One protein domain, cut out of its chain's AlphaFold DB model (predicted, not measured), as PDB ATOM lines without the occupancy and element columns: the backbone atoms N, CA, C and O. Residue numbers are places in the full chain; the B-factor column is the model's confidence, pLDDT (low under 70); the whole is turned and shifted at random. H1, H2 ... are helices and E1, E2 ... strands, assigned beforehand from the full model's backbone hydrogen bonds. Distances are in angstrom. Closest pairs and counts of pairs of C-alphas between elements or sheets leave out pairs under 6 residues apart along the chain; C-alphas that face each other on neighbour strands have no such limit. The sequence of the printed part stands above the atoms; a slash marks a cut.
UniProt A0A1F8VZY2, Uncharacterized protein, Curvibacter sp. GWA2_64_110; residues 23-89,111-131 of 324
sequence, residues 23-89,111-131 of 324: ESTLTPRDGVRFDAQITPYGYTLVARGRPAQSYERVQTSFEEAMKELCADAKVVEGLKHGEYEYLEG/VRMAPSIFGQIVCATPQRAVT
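AT A GLANCE: This is residues 23 to 89 and 111 to 131 of the 324 residues of an uncharacterized protein of Curvibacter sp. GWA2_64_110 (UniProt A0A1F8VZY2). Four antiparallel strands in the order E1, E2, E4, E3 make a twisted sheet, with one helix, H1, slantwise over one face and the other face bare. The 88 printed residues run E1, E2, H1, E3, E4; the class is mixed, with under half, 41, in named elements. The whole is compact, radius of gyration of the C-alphas 13.4 A, spanning 43 by 23 by 22 A.

IN THESE COORDINATES: E4 is residues 115 to 122, 23.1 A long; E2 is 42 to 48, 19.8 A. E1, 33 to 39, 19.5 A, begins at C-alpha 33 (-38.108, 14.800, 14.279). E3 is 80 to 83, 10.3 A. H1, 55 to 69, 20.7 A, ends at C-alpha 69 (-32.617, 28.161, 14.634).

HOW THE PARTS SIT: N 35 and O 46 of the hairpin E1 and E2 are 2.9 A apart, N 43 and O 121 of E2 and E4 2.8 A, N 116 and O 82 of E4 and E3 2.7 A. H1 is on the sheet at a height of 8.4 A; its closest C-alphas to E2 are Phe 62 and Ala 47, 5.6 A. Every O i to N i+4 pair in H1 is within hydrogen-bond range. E2, H1, E3 form a split strand-helix-strand unit, E4 between its same-way strands, with a right-handed crossover.

THE WHOLE: Residues 90 to 110 are not printed; C-alphas 89 and 111 are 7.8 A apart. pLDDT is under 70 in 29 residues, among them 124 to 131.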
ATOM      1  N   GLU A  23     -40.922  28.339   7.694       42.16
ATOM      2  CA  GLU A  23     -40.717  27.236   8.617       42.16
ATOM      3  C   GLU A  23     -39.199  27.066   8.690       42.16
ATOM      4  O   GLU A  23     -38.543  26.956   7.650       42.16
ATOM      5  N   SER A  24     -38.608  27.086   9.881       46.00
ATOM      6  CA  SER A  24     -37.312  26.443   9.997       46.00
ATOM      7  C   SER A  24     -37.587  24.980   9.668       46.00
ATOM      8  O   SER A  24     -38.113  24.238  10.503       46.00
ATOM      9  N   THR A  25     -37.341  24.578   8.423       54.12
ATOM     10  CA  THR A  25     -37.312  23.183   8.001       54.12
ATOM     11  C   THR A  25     -36.107  22.559   8.682       54.12
ATOM     12  O   THR A  25     -35.081  22.319   8.052       54.12
ATOM     13  N   LEU A  26     -36.207  22.389  10.002       64.19
ATOM     14  CA  LEU A  26     -35.206  21.723  10.804       64.19
ATOM     15  C   LEU A  26     -35.109  20.323  10.242       64.19
ATOM     16  O   LEU A  26     -36.080  19.558  10.250       64.19
ATOM     17  N   THR A  27     -33.944  20.025   9.684       69.50
ATOM     18  CA  THR A  27     -33.755  18.763   8.988       69.50
ATOM     19  C   THR A  27     -33.846  17.640  10.025       69.50
ATOM     20  O   THR A  27     -33.137  17.697  11.036       69.50
ATOM     21  N   PRO A  28     -34.718  16.628   9.835       70.38
ATOM     22  CA  PRO A  28     -34.734  15.470  10.716       70.38
ATOM     23  C   PRO A  28     -33.340  14.844  10.762       70.38
ATOM     24  O   PRO A  28     -32.752  14.572   9.714       70.38
ATOM     25  N   ARG A  29     -32.810  14.600  11.960       77.00
ATOM     26  CA  ARG A  29     -31.449  14.074  12.153       77.00
ATOM     27  C   ARG A  29     -31.470  12.957  13.178       77.00
ATOM     28  O   ARG A  29     -32.258  13.004  14.111       77.00
ATOM     29  N   ASP A  30     -30.671  11.912  12.975       75.00
ATOM     30  CA  ASP A  30     -30.555  10.797  13.930       75.00
ATOM     31  C   ASP A  30     -31.877  10.119  14.328       75.00
ATOM     32  O   ASP A  30     -32.050   9.612  15.438       75.00
ATOM     33  N   GLY A  31     -32.843  10.111  13.408       70.44
ATOM     34  CA  GLY A  31     -34.184   9.606  13.682       70.44
ATOM     35  C   GLY A  31     -35.042  10.518  14.561       70.44
ATOM     36  O   GLY A  31     -36.192  10.166  14.807       70.44
ATOM     37  N   VAL A  32     -34.525  11.678  14.966       75.88
ATOM     38  CA  VAL A  32     -35.230  12.718  15.708       75.88
ATOM     39  C   VAL A  32     -35.963  13.640  14.737       75.88
ATOM     40  O   VAL A  32     -35.391  14.152  13.771       75.88
ATOM     41  N   ARG A  33     -37.259  13.833  14.984       79.56
ATOM     42  CA  ARG A  33     -38.108  14.800  14.279       79.56
ATOM     43  C   ARG A  33     -38.253  16.056  15.123       79.56
ATOM     44  O   ARG A  33     -38.342  15.960  16.345       79.56
ATOM     45  N   PHE A  34     -38.329  17.205  14.463       75.19
ATOM     46  CA  PHE A  34     -38.455  18.495  15.128       75.19
ATOM     47  C   PHE A  34     -39.753  19.184  14.742       75.19
ATOM     48  O   PHE A  34     -40.118  19.204  13.569       75.19
ATOM     49  N   ASP A  35     -40.400  19.792  15.729       72.50
ATOM     50  CA  ASP A  35     -41.445  20.781  15.510       72.50
ATOM     51  C   ASP A  35     -40.979  22.096  16.115       72.50
ATOM     52  O   ASP A  35     -40.753  22.181  17.322       72.50
ATOM     53  N   ALA A  36     -40.819  23.111  15.270       70.94
ATOM     54  CA  ALA A  36     -40.512  24.465  15.696       70.94
ATOM     55  C   ALA A  36     -41.684  25.388  15.358       70.94
ATOM     56  O   ALA A  36     -42.195  25.398  14.231       70.94
ATOM     57  N   GLN A  37     -42.104  26.169  16.346       69.12
ATOM     58  CA  GLN A  37     -43.136  27.184  16.205       69.12
ATOM     59  C   GLN A  37     -42.566  28.539  16.607       69.12
ATOM     60  O   GLN A  37     -42.050  28.689  17.711       69.12
ATOM     61  N   ILE A  38     -42.677  29.525  15.716       69.06
ATOM     62  CA  ILE A  38     -42.371  30.919  16.044       69.06
ATOM     63  C   ILE A  38     -43.454  31.430  16.993       69.06
ATOM     64  O   ILE A  38     -44.645  31.230  16.761       69.06
ATOM     65  N   THR A  39     -43.026  32.111  18.045       62.16
ATOM     66  CA  THR A  39     -43.876  32.807  19.008       62.16
ATOM     67  C   THR A  39     -43.420  34.267  19.106       62.16
ATOM     68  O   THR A  39     -42.282  34.584  18.750       62.16
ATOM     69  N   PRO A  40     -44.243  35.168  19.660       58.91
ATOM     70  CA  PRO A  40     -43.857  36.564  19.912       58.91
ATOM     71  C   PRO A  40     -42.688  36.713  20.881       58.91
ATOM     72  O   PRO A  40     -42.157  37.805  21.039       58.91
ATOM     73  N   TYR A  41     -42.307  35.617  21.538       61.66
ATOM     74  CA  TYR A  41     -41.290  35.541  22.573       61.66
ATOM     75  C   TYR A  41     -40.107  34.654  22.163       61.66
ATOM     76  O   TYR A  41     -39.329  34.269  23.024       61.66
ATOM     77  N   GLY A  42     -39.974  34.291  20.882       72.25
ATOM     78  CA  GLY A  42     -38.925  33.393  20.383       72.25
ATOM     79  C   GLY A  42     -39.498  32.168  19.672       72.25
ATOM     80  O   GLY A  42     -40.377  32.296  18.827       72.25
ATOM     81  N   TYR A  43     -39.029  30.973  20.011       74.50
ATOM     82  CA  TYR A  43     -39.429  29.707  19.398       74.50
ATOM     83  C   TYR A  43     -39.861  28.698  20.458       74.50
ATOM     84  O   TYR A  43     -39.221  28.574  21.496       74.50
ATOM     85  N   THR A  44     -40.893  27.915  20.177       75.38
ATOM     86  CA  THR A  44     -41.137  26.653  20.884       75.38
ATOM     87  C   THR A  44     -40.557  25.534  20.034       75.38
ATOM     88  O   THR A  44     -40.965  25.384  18.882       75.38
ATOM     89  N   LEU A  45     -39.606  24.772  20.579       81.00
ATOM     90  CA  LEU A  45     -39.002  23.620  19.909       81.00
ATOM     91  C   LEU A  45     -39.391  22.335  20.631       81.00
ATOM     92  O   LEU A  45     -39.358  22.256  21.861       81.00
ATOM     93  N   VAL A  46     -39.714  21.317  19.846       82.44
ATOM     94  CA  VAL A  46     -39.989  19.962  20.310       82.44
ATOM     95  C   VAL A  46     -39.140  19.002  19.490       82.44
ATOM     96  O   VAL A  46     -39.261  18.957  18.269       82.44
ATOM     97  N   ALA A  47     -38.285  18.229  20.153       83.69
ATOM     98  CA  ALA A  47     -37.509  17.145  19.564       83.69
ATOM     99  C   ALA A  47     -38.129  15.802  19.957       83.69
ATOM    100  O   ALA A  47     -38.389  15.544  21.132       83.69
ATOM    101  N   ARG A  48     -38.371  14.938  18.970       80.81
ATOM    102  CA  ARG A  48     -39.064  13.654  19.140       80.81
ATOM    103  C   ARG A  48     -38.203  12.532  18.588       80.81
ATOM    104  O   ARG A  48     -37.959  12.500  17.385       80.81
ATOM    105  N   GLY A  49     -37.736  11.641  19.455       75.31
ATOM    106  CA  GLY A  49     -36.926  10.492  19.062       75.31
ATOM    107  C   GLY A  49     -37.737   9.358  18.435       75.31
ATOM    108  O   GLY A  49     -38.945   9.450  18.212       75.31
ATOM    109  N   ARG A  50     -37.048   8.249  18.173       76.69
ATOM    110  CA  ARG A  50     -37.635   6.953  17.834       76.69
ATOM    111  C   ARG A  50     -37.853   6.109  19.088       76.69
ATOM    112  O   ARG A  50     -37.231   6.354  20.121       76.69
ATOM    113  N   PRO A  51     -38.675   5.059  18.990       71.19
ATOM    114  CA  PRO A  51     -38.826   4.109  20.078       71.19
ATOM    115  C   PRO A  51     -37.497   3.475  20.471       71.19
ATOM    116  O   PRO A  51     -36.689   3.158  19.597       71.19
ATOM    117  N   ALA A  52     -37.291   3.304  21.778       73.06
ATOM    118  CA  ALA A  52     -36.044   2.827  22.386       73.06
ATOM    119  C   ALA A  52     -34.801   3.719  22.152       73.06
ATOM    120  O   ALA A  52     -33.681   3.308  22.458       73.06
ATOM    121  N   GLN A  53     -34.967   4.940  21.631       82.56
ATOM    122  CA  GLN A  53     -33.893   5.932  21.594       82.56
ATOM    123  C   GLN A  53     -33.623   6.466  23.011       82.56
ATOM    124  O   GLN A  53     -34.535   6.534  23.831       82.56
ATOM    125  N   SER A  54     -32.377   6.836  23.321       84.94
ATOM    126  CA  SER A  54     -32.047   7.449  24.612       84.94
ATOM    127  C   SER A  54     -32.426   8.932  24.640       84.94
ATOM    128  O   SER A  54     -32.341   9.628  23.623       84.94
ATOM    129  N   TYR A  55     -32.793   9.435  25.822       85.38
ATOM    130  CA  TYR A  55     -33.043  10.863  26.039       85.38
ATOM    131  C   TYR A  55     -31.828  11.730  25.732       85.38
ATOM    132  O   TYR A  55     -31.989  12.782  25.127       85.38
ATOM    133  N   GLU A  56     -30.625  11.264  26.070       88.81
ATOM    134  CA  GLU A  56     -29.373  11.958  25.757       88.81
ATOM    135  C   GLU A  56     -29.246  12.228  24.257       88.81
ATOM    136  O   GLU A  56     -28.950  13.347  23.850       88.81
ATOM    137  N   ARG A  57     -29.568  11.238  23.413       86.69
ATOM    138  CA  ARG A  57     -29.497  11.406  21.959       86.69
ATOM    139  C   ARG A  57     -30.522  12.417  21.450       86.69
ATOM    140  O   ARG A  57     -30.205  13.214  20.570       86.69
ATOM    141  N   VAL A  58     -31.740  12.399  21.997       87.62
ATOM    142  CA  VAL A  58     -32.758  13.412  21.666       87.62
ATOM    143  C   VAL A  58     -32.325  14.794  22.150       87.62
ATOM    144  O   VAL A  58     -32.569  15.774  21.451       87.62
ATOM    145  N   GLN A  59     -31.645  14.879  23.293       90.25
ATOM    146  CA  GLN A  59     -31.167  16.135  23.863       90.25
ATOM    147  C   GLN A  59     -30.055  16.746  23.018       90.25
ATOM    148  O   GLN A  59     -30.154  17.915  22.658       90.25
ATOM    149  N   THR A  60     -29.057  15.959  22.613       90.06
ATOM    150  CA  THR A  60     -28.016  16.422  21.685       90.06
ATOM    151  C   THR A  60     -28.637  16.949  20.391       90.06
ATOM    152  O   THR A  60     -28.354  18.068  19.971       90.06
ATOM    153  N   SER A  61     -29.570  16.191  19.805       89.31
ATOM    154  CA  SER A  61     -30.306  16.607  18.606       89.31
ATOM    155  C   SER A  61     -31.134  17.885  18.819       89.31
ATOM    156  O   SER A  61     -31.228  18.708  17.909       89.31
ATOM    157  N   PHE A  62     -31.729  18.073  20.003       89.50
ATOM    158  CA  PHE A  62     -32.447  19.295  20.378       89.50
ATOM    159  C   PHE A  62     -31.500  20.498  20.447       89.50
ATOM    160  O   PHE A  62     -31.789  21.540  19.864       89.50
ATOM    161  N   GLU A  63     -30.364  20.362  21.130       89.44
ATOM    162  CA  GLU A  63     -29.370  21.428  21.291       89.44
ATOM    163  C   GLU A  63     -28.749  21.846  19.950       89.44
ATOM    164  O   GLU A  63     -28.493  23.028  19.716       89.44
ATOM    165  N   GLU A  64     -28.542  20.893  19.039       87.69
ATOM    166  CA  GLU A  64     -28.104  21.164  17.667       87.69
ATOM    167  C   GLU A  64     -29.176  21.889  16.850       87.69
ATOM    168  O   GLU A  64     -28.880  22.897  16.208       87.69
ATOM    169  N   ALA A  65     -30.427  21.423  16.907       85.94
ATOM    170  CA  ALA A  65     -31.546  22.077  16.232       85.94
ATOM    171  C   ALA A  65     -31.781  23.502  16.754       85.94
ATOM    172  O   ALA A  65     -32.080  24.409  15.983       85.94
ATOM    173  N   MET A  66     -31.581  23.721  18.052       86.44
ATOM    174  CA  MET A  66     -31.625  25.038  18.672       86.44
ATOM    175  C   MET A  66     -30.563  25.985  18.081       86.44
ATOM    176  O   MET A  66     -30.883  27.128  17.761       86.44
ATOM    177  N   LYS A  67     -29.328  25.510  17.870       83.06
ATOM    178  CA  LYS A  67     -28.259  26.299  17.224       83.06
ATOM    179  C   LYS A  67     -28.537  26.578  15.744       83.06
ATOM    180  O   LYS A  67     -28.108  27.610  15.234       83.06
ATOM    181  N   GLU A  68     -29.237  25.670  15.062       82.62
ATOM    182  CA  GLU A  68     -29.679  25.849  13.672       82.62
ATOM    183  C   GLU A  68     -30.775  26.919  13.548       82.62
ATOM    184  O   GLU A  68     -30.787  27.656  12.564       82.62
ATOM    185  N   LEU A  69     -31.647  27.059  14.557       76.50
ATOM    186  CA  LEU A  69     -32.617  28.161  14.634       76.50
ATOM    187  C   LEU A  69     -31.919  29.515  14.806       76.50
ATOM    188  O   LEU A  69     -32.228  30.467  14.089       76.50
ATOM    189  N   CYS A  70     -30.989  29.607  15.761       74.00
ATOM    190  CA  CYS A  70     -30.128  30.771  15.950       74.00
ATOM    191  C   CYS A  70     -28.885  30.410  16.777       74.00
ATOM    192  O   CYS A  70     -28.948  29.654  17.746       74.00
ATOM    193  N   ALA A  71     -27.732  30.981  16.417       75.88
ATOM    194  CA  ALA A  71     -26.449  30.654  17.049       75.88
ATOM    195  C   ALA A  71     -26.372  31.049  18.540       75.88
ATOM    196  O   ALA A  71     -25.578  30.489  19.293       75.88
ATOM    197  N   ASP A  72     -27.191  32.012  18.956       77.38
ATOM    198  CA  ASP A  72     -27.272  32.609  20.291       77.38
ATOM    199  C   ASP A  72     -28.505  32.146  21.091       77.38
ATOM    200  O   ASP A  72     -28.851  32.751  22.109       77.38
ATOM    201  N   ALA A  73     -29.160  31.077  20.635       77.56
ATOM    202  CA  ALA A  73     -30.338  30.501  21.257       77.56
ATOM    203  C   ALA A  73     -30.129  30.150  22.740       77.56
ATOM    204  O   ALA A  73     -29.184  29.444  23.110       77.56
ATOM    205  N   LYS A  74     -31.062  30.582  23.590       81.56
ATOM    206  CA  LYS A  74     -31.120  30.213  25.008       81.56
ATOM    207  C   LYS A  74     -32.482  29.657  25.365       81.56
ATOM    208  O   LYS A  74     -33.506  30.167  24.930       81.56
ATOM    209  N   VAL A  75     -32.476  28.643  26.215       81.38
ATOM    210  CA  VAL A  75     -33.685  28.050  26.775       81.38
ATOM    211  C   VAL A  75     -34.238  28.971  27.877       81.38
ATOM    212  O   VAL A  75     -33.491  29.360  28.774       81.38
ATOM    213  N   VAL A  76     -35.520  29.346  27.793       73.12
ATOM    214  CA  VAL A  76     -36.184  30.290  28.723       73.12
ATOM    215  C   VAL A  76     -36.426  29.650  30.090       73.12
ATOM    216  O   VAL A  76     -36.106  30.233  31.121       73.12
ATOM    217  N   GLU A  77     -36.952  28.428  30.090       71.06
ATOM    218  CA  GLU A  77     -37.151  27.580  31.264       71.06
ATOM    219  C   GLU A  77     -36.581  26.199  30.970       71.06
ATOM    220  O   GLU A  77     -36.671  25.751  29.829       71.06
ATOM    221  N   GLY A  78     -36.027  25.523  31.982       77.12
ATOM    222  CA  GLY A  78     -35.374  24.219  31.831       77.12
ATOM    223  C   GLY A  78     -36.135  23.235  30.932       77.12
ATOM    224  O   GLY A  78     -37.368  23.220  30.897       77.12
ATOM    225  N   LEU A  79     -35.378  22.413  30.201       82.31
ATOM    226  CA  LEU A  79     -35.938  21.443  29.265       82.31
ATOM    227  C   LEU A  79     -36.905  20.502  29.979       82.31
ATOM    228  O   LEU A  79     -36.617  19.974  31.056       82.31
ATOM    229  N   LYS A  80     -38.055  20.277  29.353       81.00
ATOM    230  CA  LYS A  80     -39.040  19.324  29.844       81.00
ATOM    231  C   LYS A  80     -38.860  18.019  29.087       81.00
ATOM    232  O   LYS A  80     -38.880  17.987  27.855       81.00
ATOM    233  N   HIS A  81     -38.664  16.950  29.849       79.88
ATOM    234  CA  HIS A  81     -38.586  15.590  29.338       79.88
ATOM    235  C   HIS A  81     -39.972  14.958  29.398       79.88
ATOM    236  O   HIS A  81     -40.688  15.103  30.390       79.88
ATOM    237  N   GLY A  82     -40.345  14.248  28.342       71.06
ATOM    238  CA  GLY A  82     -41.574  13.470  28.314       71.06
ATOM    239  C   GLY A  82     -41.439  12.276  27.391       71.06
ATOM    240  O   GLY A  82     -40.702  12.324  26.407       71.06
ATOM    241  N   GLU A  83     -42.172  11.211  27.678       62.53
ATOM    242  CA  GLU A  83     -42.339  10.099  26.746       62.53
ATOM    243  C   GLU A  83     -43.712  10.225  26.108       62.53
ATOM    244  O   GLU A  83     -44.708  10.487  26.786       62.53
ATOM    245  N   TYR A  84     -43.779  10.002  24.799       63.09
ATOM    246  CA  TYR A  84     -45.042   9.566  24.223       63.09
ATOM    247  C   TYR A  84     -45.362   8.206  24.833       63.09
ATOM    248  O   TYR A  84     -44.466   7.377  24.947       63.09
ATOM    249  N   GLU A  85     -46.598   7.962  25.250       56.66
ATOM    250  CA  GLU A  85     -46.999   6.612  25.646       56.66
ATOM    251  C   GLU A  85     -47.027   5.683  24.427       56.66
ATOM    252  O   GLU A  85     -47.139   6.131  23.284       56.66
ATOM    253  N   TYR A  86     -46.930   4.375  24.669       50.59
ATOM    254  CA  TYR A  86     -47.159   3.376  23.634       50.59
ATOM    255  C   TYR A  86     -48.662   3.353  23.384       50.59
ATOM    256  O   TYR A  86     -49.421   2.804  24.182       50.59
ATOM    257  N   LEU A  87     -49.094   3.975  22.297       55.97
ATOM    258  CA  LEU A  87     -50.484   4.004  21.886       55.97
ATOM    259  C   LEU A  87     -50.637   3.095  20.665       55.97
ATOM    260  O   LEU A  87     -50.324   3.460  19.528       55.97
ATOM    261  N   GLU A  88     -51.117   1.881  20.923       53.12
ATOM    262  CA  GLU A  88     -51.787   1.060  19.917       53.12
ATOM    263  C   GLU A  88     -53.215   1.592  19.765       53.12
ATOM    264  O   GLU A  88     -54.078   1.344  20.605       53.12
ATOM    265  N   GLY A  89     -53.443   2.399  18.729       50.50
ATOM    266  CA  GLY A  89     -54.739   3.017  18.470       50.50
ATOM    267  C   GLY A  89     -54.762   3.808  17.164       50.50
ATOM    268  O   GLY A  89     -53.729   4.229  16.644       50.50
ATOM    269  N   VAL A 111     -48.052   4.416  17.598       53.12
ATOM    270  CA  VAL A 111     -47.320   5.525  18.215       53.12
ATOM    271  C   VAL A 111     -46.603   4.890  19.389       53.12
ATOM    272  O   VAL A 111     -47.142   4.733  20.474       53.12
ATOM    273  N   ARG A 112     -45.420   4.355  19.121       57.44
ATOM    274  CA  ARG A 112     -44.646   3.646  20.131       57.44
ATOM    275  C   ARG A 112     -44.012   4.656  21.081       57.44
ATOM    276  O   ARG A 112     -43.688   5.760  20.644       57.44
ATOM    277  N   MET A 113     -43.768   4.246  22.331       64.19
ATOM    278  CA  MET A 113     -43.091   5.111  23.296       64.19
ATOM    279  C   MET A 113     -41.794   5.632  22.722       64.19
ATOM    280  O   MET A 113     -40.923   4.841  22.364       64.19
ATOM    281  N   ALA A 114     -41.686   6.948  22.632       68.81
ATOM    282  CA  ALA A 114     -40.497   7.616  22.154       68.81
ATOM    283  C   ALA A 114     -40.155   8.765  23.107       68.81
ATOM    284  O   ALA A 114     -41.064   9.498  23.516       68.81
ATOM    285  N   PRO A 115     -38.869   8.942  23.449       76.44
ATOM    286  CA  PRO A 115     -38.428  10.094  24.216       76.44
ATOM    287  C   PRO A 115     -38.703  11.386  23.447       76.44
ATOM    288  O   PRO A 115     -38.529  11.470  22.224       76.44
ATOM    289  N   SER A 116     -39.098  12.412  24.183       82.88
ATOM    290  CA  SER A 116     -39.325  13.753  23.673       82.88
ATOM    291  C   SER A 116     -38.760  14.797  24.619       82.88
ATOM    292  O   SER A 116     -38.755  14.628  25.840       82.88
ATOM    293  N   ILE A 117     -38.255  15.871  24.031       84.38
ATOM    294  CA  ILE A 117     -37.724  17.018  24.755       84.38
ATOM    295  C   ILE A 117     -38.359  18.257  24.161       84.38
ATOM    296  O   ILE A 117     -38.355  18.434  22.942       84.38
ATOM    297  N   PHE A 118     -38.904  19.107  25.019       84.25
ATOM    298  CA  PHE A 118     -39.508  20.360  24.601       84.25
ATOM    299  C   PHE A 118     -39.034  21.520  25.468       84.25
ATOM    300  O   PHE A 118     -38.777  21.371  26.666       84.25
ATOM    301  N   GLY A 119     -38.912  22.684  24.840       79.62
ATOM    302  CA  GLY A 119     -38.452  23.898  25.495       79.62
ATOM    303  C   GLY A 119     -38.763  25.139  24.671       79.62
ATOM    304  O   GLY A 119     -38.849  25.090  23.442       79.62
ATOM    305  N   GLN A 120     -38.926  26.259  25.370       78.50
ATOM    306  CA  GLN A 120     -39.008  27.571  24.745       78.50
ATOM    307  C   GLN A 120     -37.603  28.154  24.615       78.50
ATOM    308  O   GLN A 120     -36.808  28.103  25.552       78.50
ATOM    309  N   ILE A 121     -37.312  28.706  23.448       80.81
ATOM    310  CA  ILE A 121     -36.011  29.202  23.031       80.81
ATOM    311  C   ILE A 121     -36.146  30.679  22.667       80.81
ATOM    312  O   ILE A 121     -37.018  31.054  21.890       80.81
ATOM    313  N   VAL A 122     -35.256  31.518  23.178       79.12
ATOM    314  CA  VAL A 122     -35.102  32.925  22.786       79.12
ATOM    315  C   VAL A 122     -33.788  33.116  22.037       79.12
ATOM    316  O   VAL A 122     -32.767  32.555  22.428       79.12
ATOM    317  N   CYS A 123     -33.803  33.934  20.988       75.19
ATOM    318  CA  CYS A 123     -32.598  34.403  20.296       75.19
ATOM    319  C   CYS A 123     -32.320  35.847  20.734       75.19
ATOM    320  O   CYS A 123     -33.263  36.630  20.869       75.19
ATOM    321  N   ALA A 124     -31.060  36.228  20.955       64.06
ATOM    322  CA  ALA A 124     -30.714  37.591  21.370       64.06
ATOM    323  C   ALA A 124     -30.853  38.604  20.221       64.06
ATOM    324  O   ALA A 124     -31.028  39.795  20.475       64.06
ATOM    325  N   THR A 125     -30.836  38.142  18.966       56.44
ATOM    326  CA  THR A 125     -31.103  38.983  17.791       56.44
ATOM    327  C   THR A 125     -32.556  38.796  17.327       56.44
ATOM    328  O   THR A 125     -32.887  37.748  16.764       56.44
ATOM    329  N   PRO A 126     -33.461  39.766  17.553       50.75
ATOM    330  CA  PRO A 126     -34.869  39.602  17.215       50.75
ATOM    331  C   PRO A 126     -35.050  39.688  15.695       50.75
ATOM    332  O   PRO A 126     -34.931  40.763  15.113       50.75
ATOM    333  N   GLN A 127     -35.387  38.576  15.034       50.16
ATOM    334  CA  GLN A 127     -35.830  38.632  13.630       50.16
ATOM    335  C   GLN A 127     -37.229  39.261  13.476       50.16
ATOM    336  O   GLN A 127     -37.604  39.656  12.376       50.16
ATOM    337  N   ARG A 128     -37.969  39.457  14.575       41.50
ATOM    338  CA  ARG A 128     -39.133  40.349  14.702       41.50
ATOM    339  C   ARG A 128     -39.206  40.833  16.147       41.50
ATOM    340  O   ARG A 128     -38.833  40.087  17.040       41.50
ATOM    341  N   ALA A 129     -39.621  42.081  16.363       40.94
ATOM    342  CA  ALA A 129     -39.646  42.746  17.665       40.94
ATOM    343  C   ALA A 129     -40.380  41.910  18.734       40.94
ATOM    344  O   ALA A 129     -41.604  41.903  18.800       40.94
ATOM    345  N   VAL A 130     -39.601  41.209  19.558       45.00
ATOM    346  CA  VAL A 130     -40.053  40.457  20.727       45.00
ATOM    347  C   VAL A 130     -40.077  41.421  21.913       45.00
ATOM    348  O   VAL A 130     -39.033  41.762  22.468       45.00
ATOM    349  N   THR A 131     -41.256  41.890  22.319       44.91
ATOM    350  CA  THR A 131     -41.446  42.556  23.618       44.91
ATOM    351  C   THR A 131     -41.515  41.494  24.716       44.91
ATOM    352  O   THR A 131     -42.586  41.182  25.228       44.91
TER     353      THR A 131